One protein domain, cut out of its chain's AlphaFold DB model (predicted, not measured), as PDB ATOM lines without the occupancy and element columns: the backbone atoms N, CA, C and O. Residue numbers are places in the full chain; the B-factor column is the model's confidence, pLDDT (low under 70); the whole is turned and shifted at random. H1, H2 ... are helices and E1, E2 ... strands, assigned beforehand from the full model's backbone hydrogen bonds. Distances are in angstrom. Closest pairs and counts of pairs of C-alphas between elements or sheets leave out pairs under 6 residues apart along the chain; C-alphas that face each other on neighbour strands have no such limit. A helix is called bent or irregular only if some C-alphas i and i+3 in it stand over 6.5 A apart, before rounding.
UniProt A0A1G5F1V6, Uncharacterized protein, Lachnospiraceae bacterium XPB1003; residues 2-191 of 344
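AT A GLANCE: This is residues 2 to 191 of the 344 residues of an uncharacterized protein of Lachnospiraceae bacterium XPB1003 (UniProt A0A1G5F1V6). A small head, built on one six-stranded sheet folded back on itself, sits at one end of a long stalk in which two helices, H1 and H6, run side by side opposite ways, with short H5 crossing H1 at the head end. In the head, H2 and H3 are on opposite faces of the sheet, and short H4 packs against H3; H1 reaches farther from the head than H6 does. The printed part has 190 residues, with six named helices and six named strands in the order H1 E1 E2 E3 E4 H2 E5 H3 H4 E6 H5 H6, and its class is mixed, helices and strands. The sheet is mixed too, in the order E1, E5, E6, E4, E3, E2. The whole is extended, a rod spanning 92 by 37 by 28 A, with a radius of gyration of the C-alphas of 26.9 A.

IN THESE COORDINATES: The sheet is made of E1, residues 65 to 70; E5, residues 109 to 117; E6, residues 152 to 156; E4, residues 89 to 94; E3, residues 81 to 86; and E2, residues 75 to 78. E5 is the longest strand, 23.7 A from first to last C-alpha, and bends by 54 degrees at residue 114; its C-alpha 109 is at (4.664, -6.373, -9.011). H2 is residues 97 to 106, H3 residues 123 to 136, 20.3 A long, and H4 residues 143 to 150. H1, residues 8 to 47, is 56.7 A long and begins with C-alpha 8 at (28.535, 32.076, -64.156). H5 is residues 161 to 167. H6, residues 170 to 190, is 30.0 A long and ends with C-alpha 190 at (29.429, 31.651, -41.780).

HOW THE PARTS SIT: The strongly twisted sheet is a folded sheet, one sheet bent back into two leaves: E1 and E5 face E4, E3 and E2, with E6 as the hinge. E1 and E5 are antiparallel, with N 68 and O 111 2.9 A apart. E5 and E6 are antiparallel, with N 116 and O 153 2.8 A apart. E6 and E4 are parallel, with N 154 and O 92 2.8 A apart. E2, E3 and E4 form a meander, each strand the antiparallel neighbour of the one before; in its two hairpins, N 84 and O 91 are 2.9 A apart, and N 83 and O 75 2.8 A. H3 is on the sheet at a height over the sheet of 8.7 A, over E4 and only just over E3, with 3 C-alphas falling on E3; it runs along the strands, at 25 degrees to E4 on the local plane. H2 is on the opposite face at a height over the sheet of 8.2 A. H4 only grazes the sheet with residues 148 to 150. H4 touches H3 at a steep tilt of 58 degrees, opposite ways, the closest C-alphas being those of Ala 129 and Ala 150, 4.9 A apart. H1 only grazes the sheet with residues 45 to 47. With residues 24 to 39 alone H1 touches H6 at a shallow tilt of 24 degrees, opposite ways; their closest C-alphas, of Gly 31 and Gly 176, are 4.0 A apart. With residues 38 to 46 alone H1 touches H5, about perpendicular at 73 degrees, closest at the C-alphas of Thr 42 and Leu 165, 5.6 A apart. H5 and H6 are not on the sheet and meet only through their link. In H1, H3, H4, H5 and H6 every O i to N i+4 pair is within hydrogen-bond range; in H2, 3 of 6 are.

THE WHOLE: The two C-alphas farthest apart, those of Asn 7 and Arg 135, are 91.8 A apart. The printed part has no cut. The link from H1 to E1, residues 48 to 64, is long; that from H3 to H4 is short but not tight, and the others are tight. The mean pLDDT of the printed part is 80.4, and 32 residues are under 70, among them residues 54 to 63 and 140 to 147.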
ATOM      1  N   LYS A   2      16.326  24.495 -56.949       68.31
ATOM      2  CA  LYS A   2      16.952  24.706 -58.264       68.31
ATOM      3  C   LYS A   2      17.615  26.089 -58.247       68.31
ATOM      4  O   LYS A   2      17.000  27.018 -57.734       68.31
ATOM      5  N   ASN A   3      18.856  26.209 -58.723       71.31
ATOM      6  CA  ASN A   3      19.537  27.505 -58.798       71.31
ATOM      7  C   ASN A   3      18.842  28.362 -59.876       71.31
ATOM      8  O   ASN A   3      18.737  27.877 -61.006       71.31
ATOM      9  N   PRO A   4      18.312  29.554 -59.544       77.06
ATOM     10  CA  PRO A   4      17.618  30.387 -60.518       77.06
ATOM     11  C   PRO A   4      18.565  31.216 -61.400       77.06
ATOM     12  O   PRO A   4      18.076  31.766 -62.379       77.06
ATOM     13  N   TYR A   5      19.866  31.280 -61.080       81.94
ATOM     14  CA  TYR A   5      20.843  32.121 -61.775       81.94
ATOM     15  C   TYR A   5      21.527  31.397 -62.948       81.94
ATOM     16  O   TYR A   5      21.919  30.228 -62.818       81.94
ATOM     17  N   GLN A   6      21.691  32.094 -64.072       85.00
ATOM     18  CA  GLN A   6      22.409  31.639 -65.270       85.00
ATOM     19  C   GLN A   6      23.822  32.222 -65.372       85.00
ATOM     20  O   GLN A   6      24.719  31.494 -65.802       85.00
ATOM     21  N   ASN A   7      24.042  33.463 -64.915       88.31
ATOM     22  CA  ASN A   7      25.355  34.108 -64.951       88.31
ATOM     23  C   ASN A   7      26.384  33.286 -64.153       88.31
ATOM     24  O   ASN A   7      26.121  32.906 -63.011       88.31
ATOM     25  N   GLU A   8      27.558  33.012 -64.734       86.31
ATOM     26  CA  GLU A   8      28.535  32.076 -64.156       86.31
ATOM     27  C   GLU A   8      28.998  32.477 -62.749       86.31
ATOM     28  O   GLU A   8      29.049  31.626 -61.856       86.31
ATOM     29  N   HIS A   9      29.257  33.766 -62.513       85.06
ATOM     30  CA  HIS A   9      29.745  34.263 -61.226       85.06
ATOM     31  C   HIS A   9      28.659  34.218 -60.145       85.06
ATOM     32  O   HIS A   9      28.888  33.704 -59.045       85.06
ATOM     33  N   LEU A  10      27.443  34.680 -60.467       83.06
ATOM     34  CA  LEU A  10      26.301  34.606 -59.546       83.06
ATOM     35  C   LEU A  10      25.944  33.149 -59.230       83.06
ATOM     36  O   LEU A  10      25.706  32.786 -58.072       83.06
ATOM     37  N   LYS A  11      25.967  32.288 -60.249       85.19
ATOM     38  CA  LYS A  11      25.694  30.858 -60.126       85.19
ATOM     39  C   LYS A  11      26.721  30.159 -59.241       85.19
ATOM     40  O   LYS A  11      26.303  29.410 -58.355       85.19
ATOM     41  N   ALA A  12      28.016  30.409 -59.437       82.81
ATOM     42  CA  ALA A  12      29.091  29.827 -58.633       82.81
ATOM     43  C   ALA A  12      28.963  30.217 -57.152       82.81
ATOM     44  O   ALA A  12      29.014  29.353 -56.272       82.81
ATOM     45  N   GLN A  13      28.693  31.495 -56.871       78.81
ATOM     46  CA  GLN A  13      28.518  31.989 -55.505       78.81
ATOM     47  C   GLN A  13      27.301  31.355 -54.814       78.81
ATOM     48  O   GLN A  13      27.383  30.900 -53.669       78.81
ATOM     49  N   VAL A  14      26.169  31.255 -55.518       79.69
ATOM     50  CA  VAL A  14      24.965  30.601 -54.987       79.69
ATOM     51  C   VAL A  14      25.193  29.104 -54.778       79.69
ATOM     52  O   VAL A  14      24.763  28.568 -53.759       79.69
ATOM     53  N   GLN A  15      25.900  28.422 -55.682       80.38
ATOM     54  CA  GLN A  15      26.237  27.004 -55.526       80.38
ATOM     55  C   GLN A  15      27.127  26.751 -54.307       80.38
ATOM     56  O   GLN A  15      26.827  25.840 -53.534       80.38
ATOM     57  N   LYS A  16      28.162  27.574 -54.099       76.50
ATOM     58  CA  LYS A  16      29.040  27.493 -52.924       76.50
ATOM     59  C   LYS A  16      28.241  27.625 -51.626       76.50
ATOM     60  O   LYS A  16      28.333  26.766 -50.751       76.50
ATOM     61  N   ASN A  17      27.375  28.633 -51.547       75.94
ATOM     62  CA  ASN A  17      26.550  28.876 -50.361       75.94
ATOM     63  C   ASN A  17      25.485  27.784 -50.152       75.94
ATOM     64  O   ASN A  17      25.215  27.383 -49.020       75.94
ATOM     65  N   MET A  18      24.906  27.252 -51.234       77.56
ATOM     66  CA  MET A  18      23.968  26.127 -51.173       77.56
ATOM     67  C   MET A  18      24.628  24.835 -50.696       77.56
ATOM     68  O   MET A  18      23.997  24.075 -49.959       77.56
ATOM     69  N   PHE A  19      25.857  24.558 -51.134       78.44
ATOM     70  CA  PHE A  19      26.608  23.393 -50.680       78.44
ATOM     71  C   PHE A  19      26.880  23.482 -49.177       78.44
ATOM     72  O   PHE A  19      26.518  22.554 -48.456       78.44
ATOM     73  N   GLY A  20      27.401  24.622 -48.704       76.81
ATOM     74  CA  GLY A  20      27.648  24.860 -47.279       76.81
ATOM     75  C   GLY A  20      26.389  24.667 -46.434       76.81
ATOM     76  O   GLY A  20      26.379  23.872 -45.503       76.81
ATOM     77  N   ALA A  21      25.268  25.283 -46.815       77.31
ATOM     78  CA  ALA A  21      24.020  25.128 -46.066       77.31
ATOM     79  C   ALA A  21      23.490  23.684 -46.050       77.31
ATOM     80  O   ALA A  21      23.034  23.211 -45.012       77.31
ATOM     81  N   ARG A  22      23.543  22.966 -47.182       81.50
ATOM     82  CA  ARG A  22      23.133  21.552 -47.225       81.50
ATOM     83  C   ARG A  22      24.014  20.695 -46.333       81.50
ATOM     84  O   ARG A  22      23.488  19.853 -45.617       81.50
ATOM     85  N   PHE A  23      25.322  20.920 -46.381       84.50
ATOM     86  CA  PHE A  23      26.275  20.230 -45.530       84.50
ATOM     87  C   PHE A  23      25.946  20.455 -44.049       84.50
ATOM     88  O   PHE A  23      25.790  19.484 -43.317       84.50
ATOM     89  N   LEU A  24      25.716  21.704 -43.635       84.00
ATOM     90  CA  LEU A  24      25.371  22.041 -42.248       84.00
ATOM     91  C   LEU A  24      24.044  21.410 -41.799       84.00
ATOM     92  O   LEU A  24      23.976  20.869 -40.698       84.00
ATOM     93  N   ILE A  25      23.011  21.404 -42.650       86.06
ATOM     94  CA  ILE A  25      21.730  20.734 -42.350       86.06
ATOM     95  C   ILE A  25      21.928  19.221 -42.193       86.06
ATOM     96  O   ILE A  25      21.390  18.621 -41.266       86.06
ATOM     97  N   ILE A  26      22.696  18.594 -43.089       90.00
ATOM     98  CA  ILE A  26      22.983  17.156 -43.021       90.00
ATOM     99  C   ILE A  26      23.741  16.827 -41.732       90.00
ATOM    100  O   ILE A  26      23.375  15.875 -41.050       90.00
ATOM    101  N   MET A  27      24.748  17.627 -41.372       90.31
ATOM    102  CA  MET A  27      25.508  17.448 -40.134       90.31
ATOM    103  C   MET A  27      24.629  17.620 -38.894       90.31
ATOM    104  O   MET A  27      24.768  16.858 -37.941       90.31
ATOM    105  N   GLU A  28      23.690  18.566 -38.908       90.69
ATOM    106  CA  GLU A  28      22.744  18.767 -37.808       90.69
ATOM    107  C   GLU A  28      21.819  17.561 -37.626       90.69
ATOM    108  O   GLU A  28      21.705  17.016 -36.528       90.69
ATOM    109  N   LEU A  29      21.214  17.089 -38.721       93.31
ATOM    110  CA  LEU A  29      20.373  15.892 -38.715       93.31
ATOM    111  C   LEU A  29      21.156  14.654 -38.277       93.31
ATOM    112  O   LEU A  29      20.637  13.839 -37.518       93.31
ATOM    113  N   PHE A  30      22.405  14.524 -38.720       94.06
ATOM    114  CA  PHE A  30      23.282  13.432 -38.320       94.06
ATOM    115  C   PHE A  30      23.623  13.492 -36.823       94.06
ATOM    116  O   PHE A  30      23.534  12.474 -36.139       94.06
ATOM    117  N   GLY A  31      23.918  14.678 -36.282       93.31
ATOM    118  CA  GLY A  31      24.132  14.880 -34.847       93.31
ATOM    119  C   GLY A  31      22.907  14.496 -34.012       93.31
ATOM    120  O   GLY A  31      23.027  13.725 -33.059       93.31
ATOM    121  N   PHE A  32      21.713  14.951 -34.414       94.94
ATOM    122  CA  PHE A  32      20.457  14.557 -33.769       94.94
ATOM    123  C   PHE A  32      20.192  13.054 -33.856       94.94
ATOM    124  O   PHE A  32      19.760  12.456 -32.872       94.94
ATOM    125  N   PHE A  33      20.466  12.440 -35.007       95.12
ATOM    126  CA  PHE A  33      20.298  11.005 -35.206       95.12
ATOM    127  C   PHE A  33      21.188  10.186 -34.263       95.12
ATOM    128  O   PHE A  33      20.711   9.226 -33.664       95.12
ATOM    129  N   LEU A  34      22.450  10.583 -34.068       94.00
ATOM    130  CA  LEU A  34      23.364   9.900 -33.146       94.00
ATOM    131  C   LEU A  34      22.921  10.013 -31.684       94.00
ATOM    132  O   LEU A  34      22.934   9.010 -30.963       94.00
ATOM    133  N   CYS A  35      22.480  11.202 -31.260       93.00
ATOM    134  CA  CYS A  35      21.889  11.368 -29.935       93.00
ATOM    135  C   CYS A  35      20.665  10.459 -29.796       93.00
ATOM    136  O   CYS A  35      20.603   9.660 -28.866       93.00
ATOM    137  N   PHE A  36      19.730  10.530 -30.749       93.38
ATOM    138  CA  PHE A  36      18.523   9.708 -30.754       93.38
ATOM    139  C   PHE A  36      18.839   8.213 -30.666       93.38
ATOM    140  O   PHE A  36      18.201   7.522 -29.884       93.38
ATOM    141  N   LEU A  37      19.839   7.721 -31.400       92.50
ATOM    142  CA  LEU A  37      20.242   6.316 -31.357       92.50
ATOM    143  C   LEU A  37      20.709   5.893 -29.956       92.50
ATOM    144  O   LEU A  37      20.338   4.818 -29.501       92.50
ATOM    145  N   SER A  38      21.457   6.747 -29.246       91.00
ATOM    146  CA  SER A  38      21.857   6.460 -27.856       91.00
ATOM    147  C   SER A  38      20.649   6.428 -26.927       91.00
ATOM    148  O   SER A  38      20.476   5.461 -26.196       91.00
ATOM    149  N   PHE A  39      19.758   7.423 -27.019       89.81
ATOM    150  CA  PHE A  39      18.512   7.429 -26.246       89.81
ATOM    151  C   PHE A  39      17.638   6.206 -26.547       89.81
ATOM    152  O   PHE A  39      17.071   5.624 -25.627       89.81
ATOM    153  N   PHE A  40      17.526   5.810 -27.816       89.25
ATOM    154  CA  PHE A  40      16.727   4.671 -28.254       89.25
ATOM    155  C   PHE A  40      17.309   3.343 -27.771       89.25
ATOM    156  O   PHE A  40      16.560   2.498 -27.292       89.25
ATOM    157  N   ASN A  41      18.629   3.169 -27.840       85.44
ATOM    158  CA  ASN A  41      19.287   1.974 -27.318       85.44
ATOM    159  C   ASN A  41      19.163   1.899 -25.798       85.44
ATOM    160  O   ASN A  41      18.729   0.878 -25.288       85.44
ATOM    161  N   THR A  42      19.407   3.001 -25.080       83.81
ATOM    162  CA  THR A  42      19.167   3.065 -23.631       83.81
ATOM    163  C   THR A  42      17.709   2.769 -23.286       83.81
ATOM    164  O   THR A  42      17.428   2.046 -22.337       83.81
ATOM    165  N   TYR A  43      16.758   3.293 -24.063       83.75
ATOM    166  CA  TYR A  43      15.346   2.980 -23.882       83.75
ATOM    167  C   TYR A  43      15.071   1.490 -24.108       83.75
ATOM    168  O   TYR A  43      14.425   0.865 -23.275       83.75
ATOM    169  N   ASN A  44      15.575   0.894 -25.187       82.06
ATOM    170  CA  ASN A  44      15.411  -0.538 -25.422       82.06
ATOM    171  C   ASN A  44      16.045  -1.360 -24.301       82.06
ATOM    172  O   ASN A  44      15.404  -2.270 -23.796       82.06
ATOM    173  N   ASP A  45      17.234  -1.001 -23.842       72.56
ATOM    174  CA  ASP A  45      17.910  -1.715 -22.762       72.56
ATOM    175  C   ASP A  45      17.202  -1.542 -21.420       72.56
ATOM    176  O   ASP A  45      17.309  -2.408 -20.558       72.56
ATOM    177  N   ILE A  46      16.429  -0.468 -21.229       69.81
ATOM    178  CA  ILE A  46      15.635  -0.253 -20.014       69.81
ATOM    179  C   ILE A  46      14.259  -0.917 -20.079       69.81
ATOM    180  O   ILE A  46      13.773  -1.439 -19.078       69.81
ATOM    181  N   TYR A  47      13.610  -0.892 -21.237       70.06
ATOM    182  CA  TYR A  47      12.206  -1.281 -21.374       70.06
ATOM    183  C   TYR A  47      12.003  -2.619 -22.082       70.06
ATOM    184  O   TYR A  47      10.872  -3.098 -22.175       70.06
ATOM    185  N   ARG A  48      13.072  -3.261 -22.563       72.25
ATOM    186  CA  ARG A  48      13.006  -4.652 -23.000       72.25
ATOM    187  C   ARG A  48      12.880  -5.536 -21.762       72.25
ATOM    188  O   ARG A  48      13.777  -5.598 -20.919       72.25
ATOM    189  N   ASN A  49      11.727  -6.191 -21.658       67.06
ATOM    190  CA  ASN A  49      11.507  -7.257 -20.693       67.06
ATOM    191  C   ASN A  49      12.355  -8.448 -21.130       67.06
ATOM    192  O   ASN A  49      12.087  -9.054 -22.169       67.06
ATOM    193  N   THR A  50      13.391  -8.737 -20.356       69.62
ATOM    194  CA  THR A  50      14.169  -9.965 -20.486       69.62
ATOM    195  C   THR A  50      13.711 -10.888 -19.373       69.62
ATOM    196  O   THR A  50      14.000 -10.631 -18.200       69.62
ATOM    197  N   ASP A  51      12.945 -11.912 -19.736       71.00
ATOM    198  CA  ASP A  51      12.530 -12.946 -18.794       71.00
ATOM    199  C   ASP A  51      13.733 -13.829 -18.444       71.00
ATOM    200  O   ASP A  51      14.638 -14.046 -19.254       71.00
ATOM    201  N   ILE A  52      13.752 -14.340 -17.217       71.00
ATOM    202  CA  ILE A  52      14.807 -15.244 -16.765       71.00
ATOM    203  C   ILE A  52      14.511 -16.651 -17.286       71.00
ATOM    204  O   ILE A  52      13.582 -17.319 -16.827       71.00
ATOM    205  N   HIS A  53      15.337 -17.132 -18.214       70.12
ATOM    206  CA  HIS A  53      15.333 -18.531 -18.628       70.12
ATOM    207  C   HIS A  53      16.285 -19.336 -17.738       70.12
ATOM    208  O   HIS A  53      17.493 -19.369 -17.946       70.12
ATOM    209  N   PHE A  54      15.725 -20.023 -16.740       68.38
ATOM    210  CA  PHE A  54      16.485 -20.837 -15.781       68.38
ATOM    211  C   PHE A  54      17.334 -21.945 -16.422       68.38
ATOM    212  O   PHE A  54      18.330 -22.346 -15.833       68.38
ATOM    213  N   GLY A  55      16.989 -22.395 -17.633       60.50
ATOM    214  CA  GLY A  55      17.792 -23.339 -18.418       60.50
ATOM    215  C   GLY A  55      19.094 -22.762 -18.993       60.50
ATOM    216  O   GLY A  55      19.966 -23.542 -19.353       60.50
ATOM    217  N   ASP A  56      19.239 -21.432 -19.036       57.56
ATOM    218  CA  ASP A  56      20.383 -20.710 -19.623       57.56
ATOM    219  C   ASP A  56      21.157 -19.859 -18.595       57.56
ATOM    220  O   ASP A  56      22.226 -19.328 -18.896       57.56
ATOM    221  N   LEU A  57      20.681 -19.800 -17.342       60.34
ATOM    222  CA  LEU A  57      21.373 -19.175 -16.198       60.34
ATOM    223  C   LEU A  57      22.797 -19.742 -15.979       60.34
ATOM    224  O   LEU A  57      23.615 -19.146 -15.284       60.34
ATOM    225  N   PHE A  58      23.111 -20.879 -16.609       54.66
ATOM    226  CA  PHE A  58      24.344 -21.662 -16.487       54.66
ATOM    227  C   PHE A  58      25.593 -21.095 -17.178       54.66
ATOM    228  O   PHE A  58      26.633 -21.759 -17.168       54.66
ATOM    229  N   GLY A  59      25.543 -19.881 -17.731       52.69
ATOM    230  CA  GLY A  59      26.716 -19.238 -18.341       52.69
ATOM    231  C   GLY A  59      26.705 -17.709 -18.375       52.69
ATOM    232  O   GLY A  59      27.613 -17.127 -18.962       52.69
ATOM    233  N   MET A  60      25.708 -17.058 -17.771       52.06
ATOM    234  CA  MET A  60      25.461 -15.622 -17.919       52.06
ATOM    235  C   MET A  60      25.499 -14.912 -16.562       52.06
ATOM    236  O   MET A  60      24.472 -14.546 -16.000       52.06
ATOM    237  N   LEU A  61      26.705 -14.670 -16.046       58.28
ATOM    238  CA  LEU A  61      26.953 -13.374 -15.412       58.28
ATOM    239  C   LEU A  61      27.169 -12.394 -16.566       58.28
ATOM    240  O   LEU A  61      28.304 -12.104 -16.938       58.28
ATOM    241  N   ASP A  62      26.081 -12.007 -17.222       62.38
ATOM    242  CA  ASP A  62      26.102 -10.897 -18.155       62.38
ATOM    243  C   ASP A  62      25.612  -9.640 -17.433       62.38
ATOM    244  O   ASP A  62      24.841  -9.703 -16.474       62.38
ATOM    245  N   ASP A  63      26.064  -8.472 -17.877       65.00
ATOM    246  CA  ASP A  63      25.629  -7.191 -17.310       65.00
ATOM    247  C   ASP A  63      24.168  -6.845 -17.697       65.00
ATOM    248  O   ASP A  63      23.724  -5.700 -17.564       65.00
ATOM    249  N   SER A  64      23.391  -7.831 -18.167       72.88
ATOM    250  CA  SER A  64      22.012  -7.660 -18.612       72.88
ATOM    251  C   SER A  64      21.049  -7.454 -17.448       72.88
ATOM    252  O   SER A  64      21.205  -7.965 -16.336       72.88
ATOM    253  N   PHE A  65      19.984  -6.713 -17.737       77.12
ATOM    254  CA  PHE A  65      18.883  -6.500 -16.811       77.12
ATOM    255  C   PHE A  65      17.768  -7.511 -17.062       77.12
ATOM    256  O   PHE A  65      17.191  -7.565 -18.150       77.12
ATOM    257  N   TYR A  66      17.409  -8.241 -16.015       79.88
ATOM    258  CA  TYR A  66      16.327  -9.212 -16.014       79.88
ATOM    259  C   TYR A  66      15.104  -8.652 -15.304       79.88
ATOM    260  O   TYR A  66      15.211  -7.876 -14.352       79.88
ATOM    261  N   THR A  67      13.929  -9.043 -15.785       84.00
ATOM    262  CA  THR A  67      12.643  -8.659 -15.202       84.00
ATOM    263  C   THR A  67      11.938  -9.903 -14.696       84.00
ATOM    264  O   THR A  67      11.844 -10.901 -15.402       84.00
ATOM    265  N   ILE A  68      11.436  -9.832 -13.469       86.19
ATOM    266  CA  ILE A  68      10.650 -10.894 -12.849       86.19
ATOM    267  C   ILE A  68       9.302 -10.332 -12.420       86.19
ATOM    268  O   ILE A  68       9.201  -9.191 -11.963       86.19
ATOM    269  N   GLU A  69       8.252 -11.129 -12.576       87.38
ATOM    270  CA  GLU A  69       6.928 -10.807 -12.059       87.38
ATOM    271  C   GLU A  69       6.698 -11.577 -10.759       87.38
ATOM    272  O   GLU A  69       6.715 -12.806 -10.739       87.38
ATOM    273  N   ILE A  70       6.505 -10.836  -9.673       89.25
ATOM    274  CA  ILE A  70       6.237 -11.368  -8.342       89.25
ATOM    275  C   ILE A  70       4.732 -11.299  -8.125       89.25
ATOM    276  O   ILE A  70       4.140 -10.218  -8.156       89.25
ATOM    277  N   THR A  71       4.117 -12.459  -7.932       88.50
ATOM    278  CA  THR A  71       2.664 -12.615  -7.734       88.50
ATOM    279  C   THR A  71       2.314 -13.148  -6.346       88.50
ATOM    280  O   THR A  71       1.182 -13.005  -5.896       88.50
ATOM    281  N   GLU A  72       3.287 -13.729  -5.647       90.75
ATOM    282  CA  GLU A  72       3.156 -14.273  -4.296       90.75
ATOM    283  C   GLU A  72       4.133 -13.537  -3.365       90.75
ATOM    284  O   GLU A  72       5.192 -13.088  -3.808       90.75
ATOM    285  N   MET A  73       3.782 -13.396  -2.081       91.75
ATOM    286  CA  MET A  73       4.668 -12.765  -1.098       91.75
ATOM    287  C   MET A  73       5.927 -13.626  -0.916       91.75
ATOM    288  O   MET A  73       5.785 -14.809  -0.596       91.75
ATOM    289  N   PRO A  74       7.138 -13.083  -1.125       93.06
ATOM    290  CA  PRO A  74       8.351 -13.878  -1.040       93.06
ATOM    291  C   PRO A  74       8.757 -14.172   0.411       93.06
ATOM    292  O   PRO A  74       8.435 -13.414   1.327       93.06
ATOM    293  N   GLU A  75       9.479 -15.276   0.616       92.50
ATOM    294  CA  GLU A  75       9.985 -15.688   1.933       92.50
ATOM    295  C   GLU A  75      11.344 -15.024   2.193       92.50
ATOM    296  O   GLU A  75      12.266 -15.162   1.390       92.50
ATOM    297  N   GLU A  76      11.483 -14.287   3.294       92.25
ATOM    298  CA  GLU A  76      12.771 -13.714   3.698       92.25
ATOM    299  C   GLU A  76      13.675 -14.820   4.262       92.25
ATOM    300  O   GLU A  76      13.345 -15.454   5.264       92.25
ATOM    301  N   LEU A  77      14.812 -15.067   3.606       88.31
ATOM    302  CA  LEU A  77      15.771 -16.105   4.014       88.31
ATOM    303  C   LEU A  77      16.922 -15.541   4.847       88.31
ATOM    304  O   LEU A  77      17.499 -16.237   5.680       88.31
ATOM    305  N   TYR A  78      17.260 -14.282   4.594       86.31
ATOM    306  CA  TYR A  78      18.314 -13.530   5.258       86.31
ATOM    307  C   TYR A  78      17.926 -12.042   5.221       86.31
ATOM    308  O   TYR A  78      17.203 -11.668   4.297       86.31
ATOM    309  N   PRO A  79      18.372 -11.184   6.161       86.88
ATOM    310  CA  PRO A  79      17.993  -9.770   6.176       86.88
ATOM    311  C   PRO A  79      18.107  -9.087   4.804       86.88
ATOM    312  O   PRO A  79      19.205  -8.988   4.254       86.88
ATOM    313  N   SER A  80      16.973  -8.627   4.258       86.69
ATOM    314  CA  SER A  80      16.855  -7.997   2.924       86.69
ATOM    315  C   SER A  80      17.128  -8.910   1.710       86.69
ATOM    316  O   SER A  80      17.328  -8.419   0.591       86.69
ATOM    317  N   PHE A  81      17.102 -10.232   1.895       90.00
ATOM    318  CA  PHE A  81      17.168 -11.242   0.835       90.00
ATOM    319  C   PHE A  81      15.928 -12.131   0.861       90.00
ATOM    320  O   PHE A  81      15.655 -12.859   1.818       90.00
ATOM    321  N   TYR A  82      15.208 -12.106  -0.250       92.31
ATOM    322  CA  TYR A  82      13.895 -12.707  -0.386       92.31
ATOM    323  C   TYR A  82      13.917 -13.784  -1.460       92.31
ATOM    324  O   TYR A  82      14.431 -13.576  -2.560       92.31
ATOM    325  N   MET A  83      13.330 -14.934  -1.167       91.88
ATOM    326  CA  MET A  83      13.142 -15.994  -2.140       91.88
ATOM    327  C   MET A  83      11.834 -15.789  -2.888       91.88
ATOM    328  O   MET A  83      10.746 -15.839  -2.312       91.88
ATOM    329  N   VAL A  84      11.950 -15.561  -4.192       90.75
ATOM    330  CA  VAL A  84      10.822 -15.298  -5.080       90.75
ATOM    331  C   VAL A  84      10.548 -16.532  -5.923       90.75
ATOM    332  O   VAL A  84      11.422 -17.029  -6.634       90.75
ATOM    333  N   LYS A  85       9.305 -17.007  -5.884       88.12
ATOM    334  CA  LYS A  85       8.827 -18.084  -6.749       88.12
ATOM    335  C   LYS A  85       8.498 -17.543  -8.139       88.12
ATOM    336  O   LYS A  85       7.764 -16.566  -8.276       88.12
ATOM    337  N   ILE A  86       9.034 -18.190  -9.170       82.69
ATOM    338  CA  ILE A  86       8.883 -17.811 -10.577       82.69
ATOM    339  C   ILE A  86       8.487 -19.069 -11.356       82.69
ATOM    340  O   ILE A  86       9.333 -19.866 -11.764       82.69
ATOM    341  N   GLY A  87       7.177 -19.267 -11.532       80.12
ATOM    342  CA  GLY A  87       6.627 -20.497 -12.106       80.12
ATOM    343  C   GLY A  87       6.958 -21.719 -11.242       80.12
ATOM    344  O   GLY A  87       6.670 -21.725 -10.044       80.12
ATOM    345  N   ASP A  88       7.590 -22.721 -11.854       79.44
ATOM    346  CA  ASP A  88       8.035 -23.956 -11.190       79.44
ATOM    347  C   ASP A  88       9.437 -23.840 -10.563       79.44
ATOM    348  O   ASP A  88       9.959 -24.813 -10.024       79.44
ATOM    349  N   ASN A  89      10.052 -22.655 -10.620       82.38
ATOM    350  CA  ASN A  89      11.375 -22.375 -10.069       82.38
ATOM    351  C   ASN A  89      11.306 -21.316  -8.963       82.38
ATOM    352  O   ASN A  89      10.267 -20.703  -8.708       82.38
ATOM    353  N   ALA A  90      12.443 -21.079  -8.318       86.44
ATOM    354  CA  ALA A  90      12.621 -19.980  -7.384       86.44
ATOM    355  C   ALA A  90      13.992 -19.320  -7.589       86.44
ATOM    356  O   ALA A  90      14.934 -19.968  -8.061       86.44
ATOM    357  N   LEU A  91      14.067 -18.027  -7.276       87.69
ATOM    358  CA  LEU A  91      15.267 -17.201  -7.378       87.69
ATOM    359  C   LEU A  91      15.341 -16.240  -6.193       87.69
ATOM    360  O   LEU A  91      14.337 -15.644  -5.802       87.69
ATOM    361  N   MET A  92      16.543 -16.045  -5.661       90.12
ATOM    362  CA  MET A  92      16.773 -15.068  -4.603       90.12
ATOM    363  C   MET A  92      16.851 -13.647  -5.169       90.12
ATOM    364  O   MET A  92      17.464 -13.414  -6.212       90.12
ATOM    365  N   VAL A  93      16.248 -12.689  -4.473       90.31
ATOM    366  CA  VAL A  93      16.117 -11.294  -4.899       90.31
ATOM    367  C   VAL A  93      16.383 -10.375  -3.711       90.31
ATOM    368  O   VAL A  93      15.943 -10.650  -2.597       90.31
ATOM    369  N   THR A  94      17.089  -9.268  -3.935       90.69
ATOM    370  CA  THR A  94      17.398  -8.280  -2.886       90.69
ATOM    371  C   THR A  94      17.066  -6.851  -3.323       90.69
ATOM    372  O   THR A  94      16.962  -6.565  -4.519       90.69
ATOM    373  N   GLY A  95      16.882  -5.953  -2.348       86.19
ATOM    374  CA  GLY A  95      16.564  -4.535  -2.555       86.19
ATOM    375  C   GLY A  95      15.100  -4.257  -2.904       86.19
ATOM    376  O   GLY A  95      14.781  -3.211  -3.466       86.19
ATOM    377  N   ILE A  96      14.192  -5.194  -2.628       88.94
ATOM    378  CA  ILE A  96      12.775  -5.097  -3.014       88.94
ATOM    379  C   ILE A  96      11.850  -4.632  -1.886       88.94
ATOM    380  O   ILE A  96      10.644  -4.610  -2.099       88.94
ATOM    381  N   ASP A  97      12.382  -4.226  -0.731       87.81
ATOM    382  CA  ASP A  97      11.603  -3.909   0.478       87.81
ATOM    383  C   ASP A  97      10.468  -2.904   0.204       87.81
ATOM    384  O   ASP A  97       9.313  -3.135   0.557       87.81
ATOM    385  N   GLU A  98      10.758  -1.832  -0.539       84.62
ATOM    386  CA  GLU A  98       9.762  -0.821  -0.928       84.62
ATOM    387  C   GLU A  98       8.711  -1.333  -1.933       84.62
ATOM    388  O   GLU A  98       7.611  -0.781  -2.038       84.62
ATOM    389  N   GLU A  99       9.038  -2.359  -2.722       84.88
ATOM    390  CA  GLU A  99       8.104  -2.948  -3.686       84.88
ATOM    391  C   GLU A  99       7.153  -3.944  -3.018       84.88
ATOM    392  O   GLU A  99       6.024  -4.100  -3.490       84.88
ATOM    393  N   LEU A 100       7.550  -4.564  -1.901       88.19
ATOM    394  CA  LEU A 100       6.692  -5.484  -1.146       88.19
ATOM    395  C   LEU A 100       5.420  -4.784  -0.647       88.19
ATOM    396  O   LEU A 100       4.325  -5.325  -0.797       88.19
ATOM    397  N   GLU A 101       5.518  -3.525  -0.203       86.38
ATOM    398  CA  GLU A 101       4.335  -2.721   0.144       86.38
ATOM    399  C   GLU A 101       3.378  -2.528  -1.048       86.38
ATOM    400  O   GLU A 101       2.159  -2.404  -0.887       86.38
ATOM    401  N   LYS A 102       3.916  -2.470  -2.273       85.69
ATOM    402  CA  LYS A 102       3.108  -2.346  -3.494       85.69
ATOM    403  C   LYS A 102       2.494  -3.686  -3.887       85.69
ATOM    404  O   LYS A 102       1.372  -3.680  -4.400       85.69
ATOM    405  N   LEU A 103       3.186  -4.797  -3.631       89.62
ATOM    406  CA  LEU A 103       2.687  -6.155  -3.854       89.62
ATOM    407  C   LEU A 103       1.438  -6.428  -3.017       89.62
ATOM    408  O   LEU A 103       0.430  -6.849  -3.582       89.62
ATOM    409  N   GLU A 104       1.445  -6.075  -1.729       87.25
ATOM    410  CA  GLU A 104       0.270  -6.230  -0.853       87.25
ATOM    411  C   GLU A 104      -0.973  -5.506  -1.387       87.25
ATOM    412  O   GLU A 104      -2.098  -5.982  -1.244       87.25
ATOM    413  N   ARG A 105      -0.780  -4.349  -2.030       86.12
ATOM    414  CA  ARG A 105      -1.883  -3.520  -2.538       86.12
ATOM    415  C   ARG A 105      -2.367  -3.935  -3.923       86.12
ATOM    416  O   ARG A 105      -3.543  -3.748  -4.227       86.12
ATOM    417  N   LYS A 106      -1.465  -4.400  -4.792       86.44
ATOM    418  CA  LYS A 106      -1.746  -4.638  -6.219       86.44
ATOM    419  C   LYS A 106      -1.919  -6.111  -6.576       86.44
ATOM    420  O   LYS A 106      -2.428  -6.392  -7.656       86.44
ATOM    421  N   GLY A 107      -1.493  -7.033  -5.714       85.69
ATOM    422  CA  GLY A 107      -1.522  -8.476  -5.964       85.69
ATOM    423  C   GLY A 107      -0.425  -8.978  -6.911       85.69
ATOM    424  O   GLY A 107      -0.137 -10.167  -6.916       85.69
ATOM    425  N   SER A 108       0.223  -8.097  -7.677       88.25
ATOM    426  CA  SER A 108       1.463  -8.404  -8.389       88.25
ATOM    427  C   SER A 108       2.344  -7.166  -8.574       88.25
ATOM    428  O   SER A 108       1.860  -6.027  -8.623       88.25
ATOM    429  N   ILE A 109       3.654  -7.388  -8.681       86.69
ATOM    430  CA  ILE A 109       4.664  -6.373  -9.011       86.69
ATOM    431  C   ILE A 109       5.650  -6.932 -10.031       86.69
ATOM    432  O   ILE A 109       5.898  -8.133 -10.082       86.69
ATOM    433  N   LYS A 110       6.257  -6.051 -10.827       86.25
ATOM    434  CA  LYS A 110       7.405  -6.404 -11.665       86.25
ATOM    435  C   LYS A 110       8.654  -5.790 -11.068       86.25
ATOM    436  O   LYS A 110       8.709  -4.577 -10.886       86.25
ATOM    437  N   VAL A 111       9.633  -6.632 -10.770       84.81
ATOM    438  CA  VAL A 111      10.933  -6.230 -10.242       84.81
ATOM    439  C   VAL A 111      11.973  -6.419 -11.330       84.81
ATOM    440  O   VAL A 111      11.948  -7.402 -12.068       84.81
ATOM    441  N   ARG A 112      12.896  -5.464 -11.424       82.12
ATOM    442  CA  ARG A 112      13.981  -5.482 -12.397       82.12
ATOM    443  C   ARG A 112      15.327  -5.375 -11.703       82.12
ATOM    444  O   ARG A 112      15.488  -4.581 -10.775       82.12
ATOM    445  N   GLY A 113      16.294  -6.155 -12.162       82.44
ATOM    446  CA  GLY A 113      17.610  -6.216 -11.543       82.44
ATOM    447  C   GLY A 113      18.660  -6.871 -12.423       82.44
ATOM    448  O   GLY A 113      18.363  -7.306 -13.532       82.44
ATOM    449  N   GLN A 114      19.885  -6.929 -11.918       83.12
ATOM    450  CA  GLN A 114      20.986  -7.675 -12.530       83.12
ATOM    451  C   GLN A 114      21.266  -8.922 -11.696       83.12
ATOM    452  O   GLN A 114      21.171  -8.876 -10.466       83.12
ATOM    453  N   LEU A 115      21.611 -10.028 -12.354       82.75
ATOM    454  CA  LEU A 115      22.090 -11.219 -11.661       82.75
ATOM    455  C   LEU A 115      23.505 -10.960 -11.147       82.75
ATOM    456  O   LEU A 115      24.390 -10.571 -11.904       82.75
ATOM    457  N   ARG A 116      23.719 -11.167  -9.850       81.25
ATOM    458  CA  ARG A 116      25.027 -11.024  -9.211       81.25
ATOM    459  C   ARG A 116      25.350 -12.252  -8.386       81.25
ATOM    460  O   ARG A 116      24.477 -12.800  -7.718       81.25
ATOM    461  N   GLY A 117      26.608 -12.675  -8.466       77.06
ATOM    462  CA  GLY A 117      27.149 -13.725  -7.615       77.06
ATOM    463  C   GLY A 117      27.503 -13.195  -6.227       77.06
ATOM    464  O   GLY A 117      27.814 -12.012  -6.075       77.06
ATOM    465  N   TYR A 118      27.485 -14.081  -5.237       71.62
ATOM    466  CA  TYR A 118      27.952 -13.789  -3.882       71.62
ATOM    467  C   TYR A 118      29.475 -13.823  -3.768       71.62
ATOM    468  O   TYR A 118      30.162 -14.574  -4.468       71.62
ATOM    469  N   SER A 119      30.008 -13.015  -2.855       60.16
ATOM    470  CA  SER A 119      31.408 -13.092  -2.438       60.16
ATOM    471  C   SER A 119      31.632 -14.254  -1.459       60.16
ATOM    472  O   SER A 119      30.698 -14.762  -0.844       60.16
ATOM    473  N   ALA A 120      32.889 -14.671  -1.271       55.31
ATOM    474  CA  ALA A 120      33.241 -15.746  -0.335       55.31
ATOM    475  C   ALA A 120      32.919 -15.423   1.143       55.31
ATOM    476  O   ALA A 120      32.927 -16.321   1.974       55.31
ATOM    477  N   GLU A 121      32.641 -14.159   1.475       56.09
ATOM    478  CA  GLU A 121      32.268 -13.707   2.825       56.09
ATOM    479  C   GLU A 121      30.749 -13.804   3.085       56.09
ATOM    480  O   GLU A 121      30.299 -13.594   4.207       56.09
ATOM    481  N   GLU A 122      29.953 -14.158   2.069       71.38
ATOM    482  CA  GLU A 122      28.484 -14.252   2.108       71.38
ATOM    483  C   GLU A 122      27.999 -15.719   2.067       71.38
ATOM    484  O   GLU A 122      26.915 -16.035   1.568       71.38
ATOM    485  N   GLU A 123      28.818 -16.637   2.592       73.62
ATOM    486  CA  GLU A 123      28.569 -18.086   2.576       73.62
ATOM    487  C   GLU A 123      27.247 -18.457   3.277       73.62
ATOM    488  O   GLU A 123      26.505 -19.306   2.784       73.62
ATOM    489  N   ASP A 124      26.883 -17.735   4.343       82.50
ATOM    490  CA  ASP A 124      25.621 -17.918   5.077       82.50
ATOM    491  C   ASP A 124      24.379 -17.669   4.200       82.50
ATOM    492  O   ASP A 124      23.373 -18.374   4.320       82.50
ATOM    493  N   ILE A 125      24.452 -16.707   3.271       83.75
ATOM    494  CA  ILE A 125      23.356 -16.375   2.347       83.75
ATOM    495  C   ILE A 125      23.193 -17.493   1.317       83.75
ATOM    496  O   ILE A 125      22.079 -17.946   1.043       83.75
ATOM    497  N   SER A 126      24.316 -17.986   0.787       80.81
ATOM    498  CA  SER A 126      24.325 -19.109  -0.157       80.81
ATOM    499  C   SER A 126      23.799 -20.391   0.495       80.81
ATOM    500  O   SER A 126      23.050 -21.145  -0.132       80.81
ATOM    501  N   GLN A 127      24.125 -20.621   1.771       84.00
ATOM    502  CA  GLN A 127      23.641 -21.772   2.529       84.00
ATOM    503  C   GLN A 127      22.133 -21.687   2.815       84.00
ATOM    504  O   GLN A 127      21.421 -22.667   2.595       84.00
ATOM    505  N   ALA A 128      21.619 -20.521   3.222       86.12
ATOM    506  CA  ALA A 128      20.174 -20.301   3.369       86.12
ATOM    507  C   ALA A 128      19.435 -20.520   2.031       86.12
ATOM    508  O   ALA A 128      18.418 -21.219   1.972       86.12
ATOM    509  N   ALA A 129      20.032 -20.001   0.951       85.00
ATOM    510  CA  ALA A 129      19.793 -20.328  -0.455       85.00
ATOM    511  C   ALA A 129      19.524 -21.820  -0.698       85.00
ATOM    512  O   ALA A 129      18.456 -22.281  -1.121       85.00
ATOM    513  N   TRP A 130      20.566 -22.585  -0.411       84.88
ATOM    514  CA  TRP A 130      20.646 -24.014  -0.633       84.88
ATOM    515  C   TRP A 130      19.623 -24.812   0.179       84.88
ATOM    516  O   TRP A 130      18.991 -25.737  -0.350       84.88
ATOM    517  N   ASP A 131      19.442 -24.468   1.450       87.31
ATOM    518  CA  ASP A 131      18.512 -25.144   2.351       87.31
ATOM    519  C   ASP A 131      17.065 -24.970   1.879       87.31
ATOM    520  O   ASP A 131      16.296 -25.938   1.869       87.31
ATOM    521  N   TYR A 132      16.716 -23.776   1.390       87.75
ATOM    522  CA  TYR A 132      15.409 -23.516   0.793       87.75
ATOM    523  C   TYR A 132      15.168 -24.394  -0.441       87.75
ATOM    524  O   TYR A 132      14.182 -25.135  -0.498       87.75
ATOM    525  N   TYR A 133      16.092 -24.388  -1.409       86.06
ATOM    526  CA  TYR A 133      15.954 -25.224  -2.607       86.06
ATOM    527  C   TYR A 133      15.872 -26.719  -2.257       86.06
ATOM    528  O   TYR A 133      15.116 -27.462  -2.880       86.06
ATOM    529  N   SER A 134      16.605 -27.164  -1.227       84.00
ATOM    530  CA  SER A 134      16.551 -28.540  -0.709       84.00
ATOM    531  C   SER A 134      15.187 -28.906  -0.147       84.00
ATOM    532  O   SER A 134      14.677 -29.984  -0.441       84.00
ATOM    533  N   ARG A 135      14.605 -28.017   0.659       86.75
ATOM    534  CA  ARG A 135      13.334 -28.254   1.344       86.75
ATOM    535  C   ARG A 135      12.169 -28.391   0.369       86.75
ATOM    536  O   ARG A 135      11.309 -29.239   0.580       86.75
ATOM    537  N   TYR A 136      12.149 -27.570  -0.677       84.44
ATOM    538  CA  TYR A 136      11.021 -27.483  -1.606       84.44
ATOM    539  C   TYR A 136      11.218 -28.272  -2.909       84.44
ATOM    540  O   TYR A 136      10.346 -28.251  -3.773       84.44
ATOM    541  N   GLY A 137      12.330 -29.003  -3.048       79.56
ATOM    542  CA  GLY A 137      12.572 -29.875  -4.201       79.56
ATOM    543  C   GLY A 137      12.870 -29.130  -5.506       79.56
ATOM    544  O   GLY A 137      12.761 -29.716  -6.581       79.56
ATOM    545  N   TYR A 138      13.266 -27.859  -5.433       76.38
ATOM    546  CA  TYR A 138      13.728 -27.121  -6.604       76.38
ATOM    547  C   TYR A 138      15.070 -27.695  -7.079       76.38
ATOM    548  O   TYR A 138      15.979 -27.917  -6.274       76.38
ATOM    549  N   TYR A 139      15.196 -27.925  -8.390       70.25
ATOM    550  CA  TYR A 139      16.407 -28.470  -9.023       70.25
ATOM    551  C   TYR A 139      16.828 -29.859  -8.492       70.25
ATOM    552  O   TYR A 139      18.017 -30.163  -8.405       70.25
ATOM    553  N   ALA A 140      15.854 -30.702  -8.118       61.38
ATOM    554  CA  ALA A 140      16.069 -31.975  -7.418       61.38
ATOM    555  C   ALA A 140      17.026 -32.968  -8.117       61.38
ATOM    556  O   ALA A 140      17.704 -33.724  -7.422       61.38
ATOM    557  N   ASP A 141      17.124 -32.933  -9.449       61.00
ATOM    558  CA  ASP A 141      17.932 -33.881 -10.233       61.00
ATOM    559  C   ASP A 141      19.358 -33.388 -10.557       61.00
ATOM    560  O   ASP A 141      20.163 -34.157 -11.084       61.00
ATOM    561  N   ASP A 142      19.716 -32.140 -10.222       68.44
ATOM    562  CA  ASP A 142      21.041 -31.578 -10.525       68.44
ATOM    563  C   ASP A 142      21.613 -30.756  -9.355       68.44
ATOM    564  O   ASP A 142      21.396 -29.547  -9.203       68.44
ATOM    565  N   SER A 143      22.405 -31.436  -8.519       64.62
ATOM    566  CA  SER A 143      23.075 -30.842  -7.359       64.62
ATOM    567  C   SER A 143      24.094 -29.758  -7.730       64.62
ATOM    568  O   SER A 143      24.291 -28.826  -6.947       64.62
ATOM    569  N   MET A 144      24.707 -29.824  -8.920       63.34
ATOM    570  CA  MET A 144      25.621 -28.783  -9.399       63.34
ATOM    571  C   MET A 144      24.862 -27.525  -9.809       63.34
ATOM    572  O   MET A 144      25.284 -26.416  -9.474       63.34
ATOM    573  N   THR A 145      23.736 -27.692 -10.499       66.38
ATOM    574  CA  THR A 145      22.844 -26.592 -10.874       66.38
ATOM    575  C   THR A 145      22.361 -25.831  -9.653       66.38
ATOM    576  O   THR A 145      22.483 -24.610  -9.575       66.38
ATOM    577  N   LYS A 146      21.894 -26.565  -8.648       67.69
ATOM    578  CA  LYS A 146      21.395 -25.995  -7.404       67.69
ATOM    579  C   LYS A 146      22.446 -25.170  -6.655       67.69
ATOM    580  O   LYS A 146      22.120 -24.109  -6.134       67.69
ATOM    581  N   TRP A 147      23.707 -25.619  -6.630       69.44
ATOM    582  CA  TRP A 147      24.781 -24.935  -5.887       69.44
ATOM    583  C   TRP A 147      25.153 -23.631  -6.581       69.44
ATOM    584  O   TRP A 147      25.380 -22.605  -5.947       69.44
ATOM    585  N   ARG A 148      25.135 -23.651  -7.915       70.62
ATOM    586  CA  ARG A 148      25.380 -22.466  -8.735       70.62
ATOM    587  C   ARG A 148      24.254 -21.446  -8.610       70.62
ATOM    588  O   ARG A 148      24.555 -20.275  -8.434       70.62
ATOM    589  N   VAL A 149      22.985 -21.862  -8.639       71.38
ATOM    590  CA  VAL A 149      21.841 -20.945  -8.472       71.38
ATOM    591  C   VAL A 149      21.784 -20.370  -7.051       71.38
ATOM    592  O   VAL A 149      21.486 -19.191  -6.890       71.38
ATOM    593  N   ALA A 150      22.134 -21.154  -6.026       75.00
ATOM    594  CA  ALA A 150      22.275 -20.660  -4.651       75.00
ATOM    595  C   ALA A 150      23.367 -19.588  -4.509       75.00
ATOM    596  O   ALA A 150      23.249 -18.705  -3.665       75.00
ATOM    597  N   GLY A 151      24.381 -19.626  -5.376       76.62
ATOM    598  CA  GLY A 151      25.451 -18.637  -5.439       76.62
ATOM    599  C   GLY A 151      25.082 -17.303  -6.104       76.62
ATOM    600  O   GLY A 151      25.968 -16.460  -6.226       76.62
ATOM    601  N   HIS A 152      23.836 -17.100  -6.552       81.88
ATOM    602  CA  HIS A 152      23.419 -15.883  -7.258       81.88
ATOM    603  C   HIS A 152      22.116 -15.293  -6.703       81.88
ATOM    604  O   HIS A 152      21.221 -16.012  -6.258       81.88
ATOM    605  N   CYS A 153      21.970 -13.973  -6.823       86.62
ATOM    606  CA  CYS A 153      20.690 -13.287  -6.661       86.62
ATOM    607  C   CYS A 153      20.443 -12.252  -7.746       86.62
ATOM    608  O   CYS A 153      21.363 -11.711  -8.357       86.62
ATOM    609  N   LEU A 154      19.167 -11.937  -7.944       87.12
ATOM    610  CA  LEU A 154      18.759 -10.751  -8.672       87.12
ATOM    611  C   LEU A 154      18.830  -9.546  -7.728       87.12
ATOM    612  O   LEU A 154      17.966  -9.353  -6.870       87.12
ATOM    613  N   GLN A 155      19.849  -8.708  -7.892       87.56
ATOM    614  CA  GLN A 155      19.906  -7.434  -7.187       87.56
ATOM    615  C   GLN A 155      19.016  -6.432  -7.914       87.56
ATOM    616  O   GLN A 155      19.302  -6.074  -9.065       87.56
ATOM    617  N   ARG A 156      17.950  -5.957  -7.251       85.50
ATOM    618  CA  ARG A 156      17.131  -4.869  -7.790       85.50
ATOM    619  C   ARG A 156      18.045  -3.687  -8.082       85.50
ATOM    620  O   ARG A 156      18.807  -3.233  -7.231       85.50
ATOM    621  N   SER A 157      17.941  -3.189  -9.302       75.38
ATOM    622  CA  SER A 157      18.631  -1.985  -9.717       75.38
ATOM    623  C   SER A 157      17.574  -1.003 -10.170       75.38
ATOM    624  O   SER A 157      16.815  -1.278 -11.103       75.38
ATOM    625  N   ASP A 158      17.535   0.154  -9.518       66.62
ATOM    626  CA  ASP A 158      16.890   1.320 -10.095       66.62
ATOM    627  C   ASP A 158      17.774   1.743 -11.270       66.62
ATOM    628  O   ASP A 158      18.698   2.546 -11.136       66.62
ATOM    629  N   ALA A 159      17.544   1.103 -12.416       61.44
ATOM    630  CA  ALA A 159      18.200   1.356 -13.685       61.44
ATOM    631  C   ALA A 159      17.931   2.807 -14.103       61.44
ATOM    632  O   ALA A 159      17.031   3.096 -14.892       61.44
ATOM    633  N   SER A 160      18.657   3.755 -13.506       69.88
ATOM    634  CA  SER A 160      18.441   5.163 -13.787       69.88
ATOM    635  C   SER A 160      18.831   5.395 -15.239       69.88
ATOM    636  O   SER A 160      19.948   5.079 -15.655       69.88
ATOM    637  N   PHE A 161      17.894   5.940 -16.012       73.56
ATOM    638  CA  PHE A 161      18.074   6.172 -17.442       73.56
ATOM    639  C   PHE A 161      19.387   6.899 -17.747       73.56
ATOM    640  O   PHE A 161      20.100   6.553 -18.680       73.56
ATOM    641  N   ILE A 162      19.731   7.875 -16.905       75.44
ATOM    642  CA  ILE A 162      20.942   8.684 -17.035       75.44
ATOM    643  C   ILE A 162      22.206   7.841 -16.848       75.44
ATOM    644  O   ILE A 162      23.168   8.044 -17.580       75.44
ATOM    645  N   LYS A 163      22.218   6.901 -15.896       76.19
ATOM    646  CA  LYS A 163      23.390   6.056 -15.650       76.19
ATOM    647  C   LYS A 163      23.671   5.150 -16.848       76.19
ATOM    648  O   LYS A 163      24.773   5.197 -17.373       76.19
ATOM    649  N   ILE A 164      22.655   4.441 -17.343       74.56
ATOM    650  CA  ILE A 164      22.788   3.546 -18.508       74.56
ATOM    651  C   ILE A 164      23.141   4.341 -19.772       74.56
ATOM    652  O   ILE A 164      24.006   3.936 -20.544       74.56
ATOM    653  N   LEU A 165      22.538   5.518 -19.968       80.50
ATOM    654  CA  LEU A 165      22.884   6.387 -21.095       80.50
ATOM    655  C   LEU A 165      24.366   6.798 -21.075       80.50
ATOM    656  O   LEU A 165      25.006   6.851 -22.123       80.50
ATOM    657  N   CYS A 166      24.896   7.126 -19.895       80.19
ATOM    658  CA  CYS A 166      26.263   7.616 -19.737       80.19
ATOM    659  C   CYS A 166      27.317   6.501 -19.680       80.19
ATOM    660  O   CYS A 166      28.456   6.754 -20.064       80.19
ATOM    661  N   GLU A 167      26.974   5.312 -19.187       78.44
ATOM    662  CA  GLU A 167      27.911   4.193 -19.024       78.44
ATOM    663  C   GLU A 167      27.909   3.272 -20.253       78.44
ATOM    664  O   GLU A 167      28.975   3.018 -20.817       78.44
ATOM    665  N   ASP A 168      26.732   2.875 -20.746       76.69
ATOM    666  CA  ASP A 168      26.610   1.831 -21.775       76.69
ATOM    667  C   ASP A 168      26.489   2.406 -23.193       76.69
ATOM    668  O   ASP A 168      27.012   1.841 -24.156       76.69
ATOM    669  N   HIS A 169      25.855   3.577 -23.335       82.19
ATOM    670  CA  HIS A 169      25.623   4.226 -24.638       82.19
ATOM    671  C   HIS A 169      26.210   5.645 -24.787       82.19
ATOM    672  O   HIS A 169      25.591   6.490 -25.444       82.19
ATOM    673  N   PRO A 170      27.416   5.962 -24.267       85.06
ATOM    674  CA  PRO A 170      27.922   7.334 -24.284       85.06
ATOM    675  C   PRO A 170      28.301   7.823 -25.683       85.06
ATOM    676  O   PRO A 170      28.282   9.025 -25.945       85.06
ATOM    677  N   LEU A 171      28.678   6.918 -26.591       85.38
ATOM    678  CA  LEU A 171      29.324   7.289 -27.851       85.38
ATOM    679  C   LEU A 171      28.415   8.139 -28.739       85.38
ATOM    680  O   LEU A 171      28.821   9.219 -29.167       85.38
ATOM    681  N   GLY A 172      27.183   7.701 -29.004       86.19
ATOM    682  CA  GLY A 172      26.282   8.468 -29.867       86.19
ATOM    683  C   GLY A 172      25.867   9.800 -29.234       86.19
ATOM    684  O   GLY A 172      25.733  10.794 -29.946       86.19
ATOM    685  N   LEU A 173      25.771   9.865 -27.901       89.56
ATOM    686  CA  LEU A 173      25.516  11.108 -27.179       89.56
ATOM    687  C   LEU A 173      26.692  12.086 -27.307       89.56
ATOM    688  O   LEU A 173      26.489  13.235 -27.699       89.56
ATOM    689  N   VAL A 174      27.919  11.636 -27.025       91.12
ATOM    690  CA  VAL A 174      29.134  12.466 -27.073       91.12
ATOM    691  C   VAL A 174      29.414  12.945 -28.494       91.12
ATOM    692  O   VAL A 174      29.614  14.143 -28.709       91.12
ATOM    693  N   PHE A 175      29.391  12.046 -29.482       92.00
ATOM    694  CA  PHE A 175      29.618  12.419 -30.879       92.00
ATOM    695  C   PHE A 175      28.492  13.299 -31.419       92.00
ATOM    696  O   PHE A 175      28.775  14.315 -32.055       92.00
ATOM    697  N   GLY A 176      27.233  12.965 -31.124       91.25
ATOM    698  CA  GLY A 176      26.079  13.755 -31.544       91.25
ATOM    699  C   GLY A 176      26.126  15.180 -30.994       91.25
ATOM    700  O   GLY A 176      26.058  16.136 -31.767       91.25
ATOM    701  N   LEU A 177      26.355  15.347 -29.686       92.62
ATOM    702  CA  LEU A 177      26.500  16.666 -29.059       92.62
ATOM    703  C   LEU A 177      27.690  17.446 -29.620       92.62
ATOM    704  O   LEU A 177      27.563  18.638 -29.895       92.62
ATOM    705  N   THR A 178      28.829  16.785 -29.828       92.00
ATOM    706  CA  THR A 178      30.021  17.426 -30.403       92.00
ATOM    707  C   THR A 178      29.726  17.968 -31.799       92.00
ATOM    708  O   THR A 178      30.025  19.128 -32.082       92.00
ATOM    709  N   ILE A 179      29.078  17.169 -32.652       91.50
ATOM    710  CA  ILE A 179      28.667  17.592 -33.994       91.50
ATOM    711  C   ILE A 179      27.709  18.778 -33.911       91.50
ATOM    712  O   ILE A 179      27.930  19.767 -34.603       91.50
ATOM    713  N   LEU A 180      26.690  18.726 -33.049       91.75
ATOM    714  CA  LEU A 180      25.721  19.815 -32.898       91.75
ATOM    715  C   LEU A 180      26.386  21.122 -32.440       91.75
ATOM    716  O   LEU A 180      26.100  22.184 -32.996       91.75
ATOM    717  N   ILE A 181      27.310  21.056 -31.477       88.50
ATOM    718  CA  ILE A 181      28.056  22.224 -30.986       88.50
ATOM    719  C   ILE A 181      28.923  22.806 -32.103       88.50
ATOM    720  O   ILE A 181      28.812  23.994 -32.407       88.50
ATOM    721  N   VAL A 182      29.756  21.979 -32.741       86.38
ATOM    722  CA  VAL A 182      30.651  22.421 -33.821       86.38
ATOM    723  C   VAL A 182      29.840  23.009 -34.976       86.38
ATOM    724  O   VAL A 182      30.151  24.097 -35.459       86.38
ATOM    725  N   ASN A 183      28.751  22.353 -35.373       84.56
ATOM    726  CA  ASN A 183      27.877  22.815 -36.444       84.56
ATOM    727  C   ASN A 183      27.199  24.153 -36.101       84.56
ATOM    728  O   ASN A 183      27.162  25.059 -36.932       84.56
ATOM    729  N   SER A 184      26.739  24.329 -34.857       80.31
ATOM    730  CA  SER A 184      26.190  25.606 -34.386       80.31
ATOM    731  C   SER A 184      27.237  26.723 -34.387       80.31
ATOM    732  O   SER A 184      26.903  27.869 -34.707       80.31
ATOM    733  N   MET A 185      28.493  26.417 -34.048       78.25
ATOM    734  CA  MET A 185      29.591  27.382 -34.121       78.25
ATOM    735  C   MET A 185      29.858  27.795 -35.570       78.25
ATOM    736  O   MET A 185      29.919  28.993 -35.849       78.25
ATOM    737  N   ILE A 186      29.923  26.837 -36.499       74.69
ATOM    738  CA  ILE A 186      30.116  27.122 -37.928       74.69
ATOM    739  C   ILE A 186      28.957  27.967 -38.469       74.69
ATOM    740  O   ILE A 186      29.201  28.999 -39.094       74.69
ATOM    741  N   MET A 187      27.702  27.627 -38.147       70.25
ATOM    742  CA  MET A 187      26.537  28.428 -38.545       70.25
ATOM    743  C   MET A 187      26.608  29.874 -38.044       70.25
ATOM    744  O   MET A 187      26.238  30.807 -38.765       70.25
ATOM    745  N   SER A 188      27.098  30.076 -36.817       65.94
ATOM    746  CA  SER A 188      27.270  31.414 -36.246       65.94
ATOM    747  C   SER A 188      28.363  32.228 -36.949       65.94
ATOM    748  O   SER A 188      28.242  33.451 -37.048       65.94
ATOM    749  N   TRP A 189      29.397  31.559 -37.471       63.56
ATOM    750  CA  TRP A 189      30.533  32.199 -38.130       63.56
ATOM    751  C   TRP A 189      30.260  32.493 -39.609       63.56
ATOM    752  O   TRP A 189      30.478  33.617 -40.066       63.56
ATOM    753  N   GLU A 190      29.720  31.520 -40.347       60.81
ATOM    754  CA  GLU A 190      29.429  31.651 -41.780       60.81
ATOM    755  C   GLU A 190      28.129  32.420 -42.057       60.81
ATOM    756  O   GLU A 190      27.904  32.910 -43.164       60.81
ATOM    757  N   GLY A 191      27.267  32.576 -41.046       58.03
ATOM    758  CA  GLY A 191      26.005  33.292 -41.176       58.03
ATOM    759  C   GLY A 191      25.077  32.626 -42.187       58.03
ATOM    760  O   GLY A 191      24.511  33.293 -43.042       58.03
TER     761      GLY A 191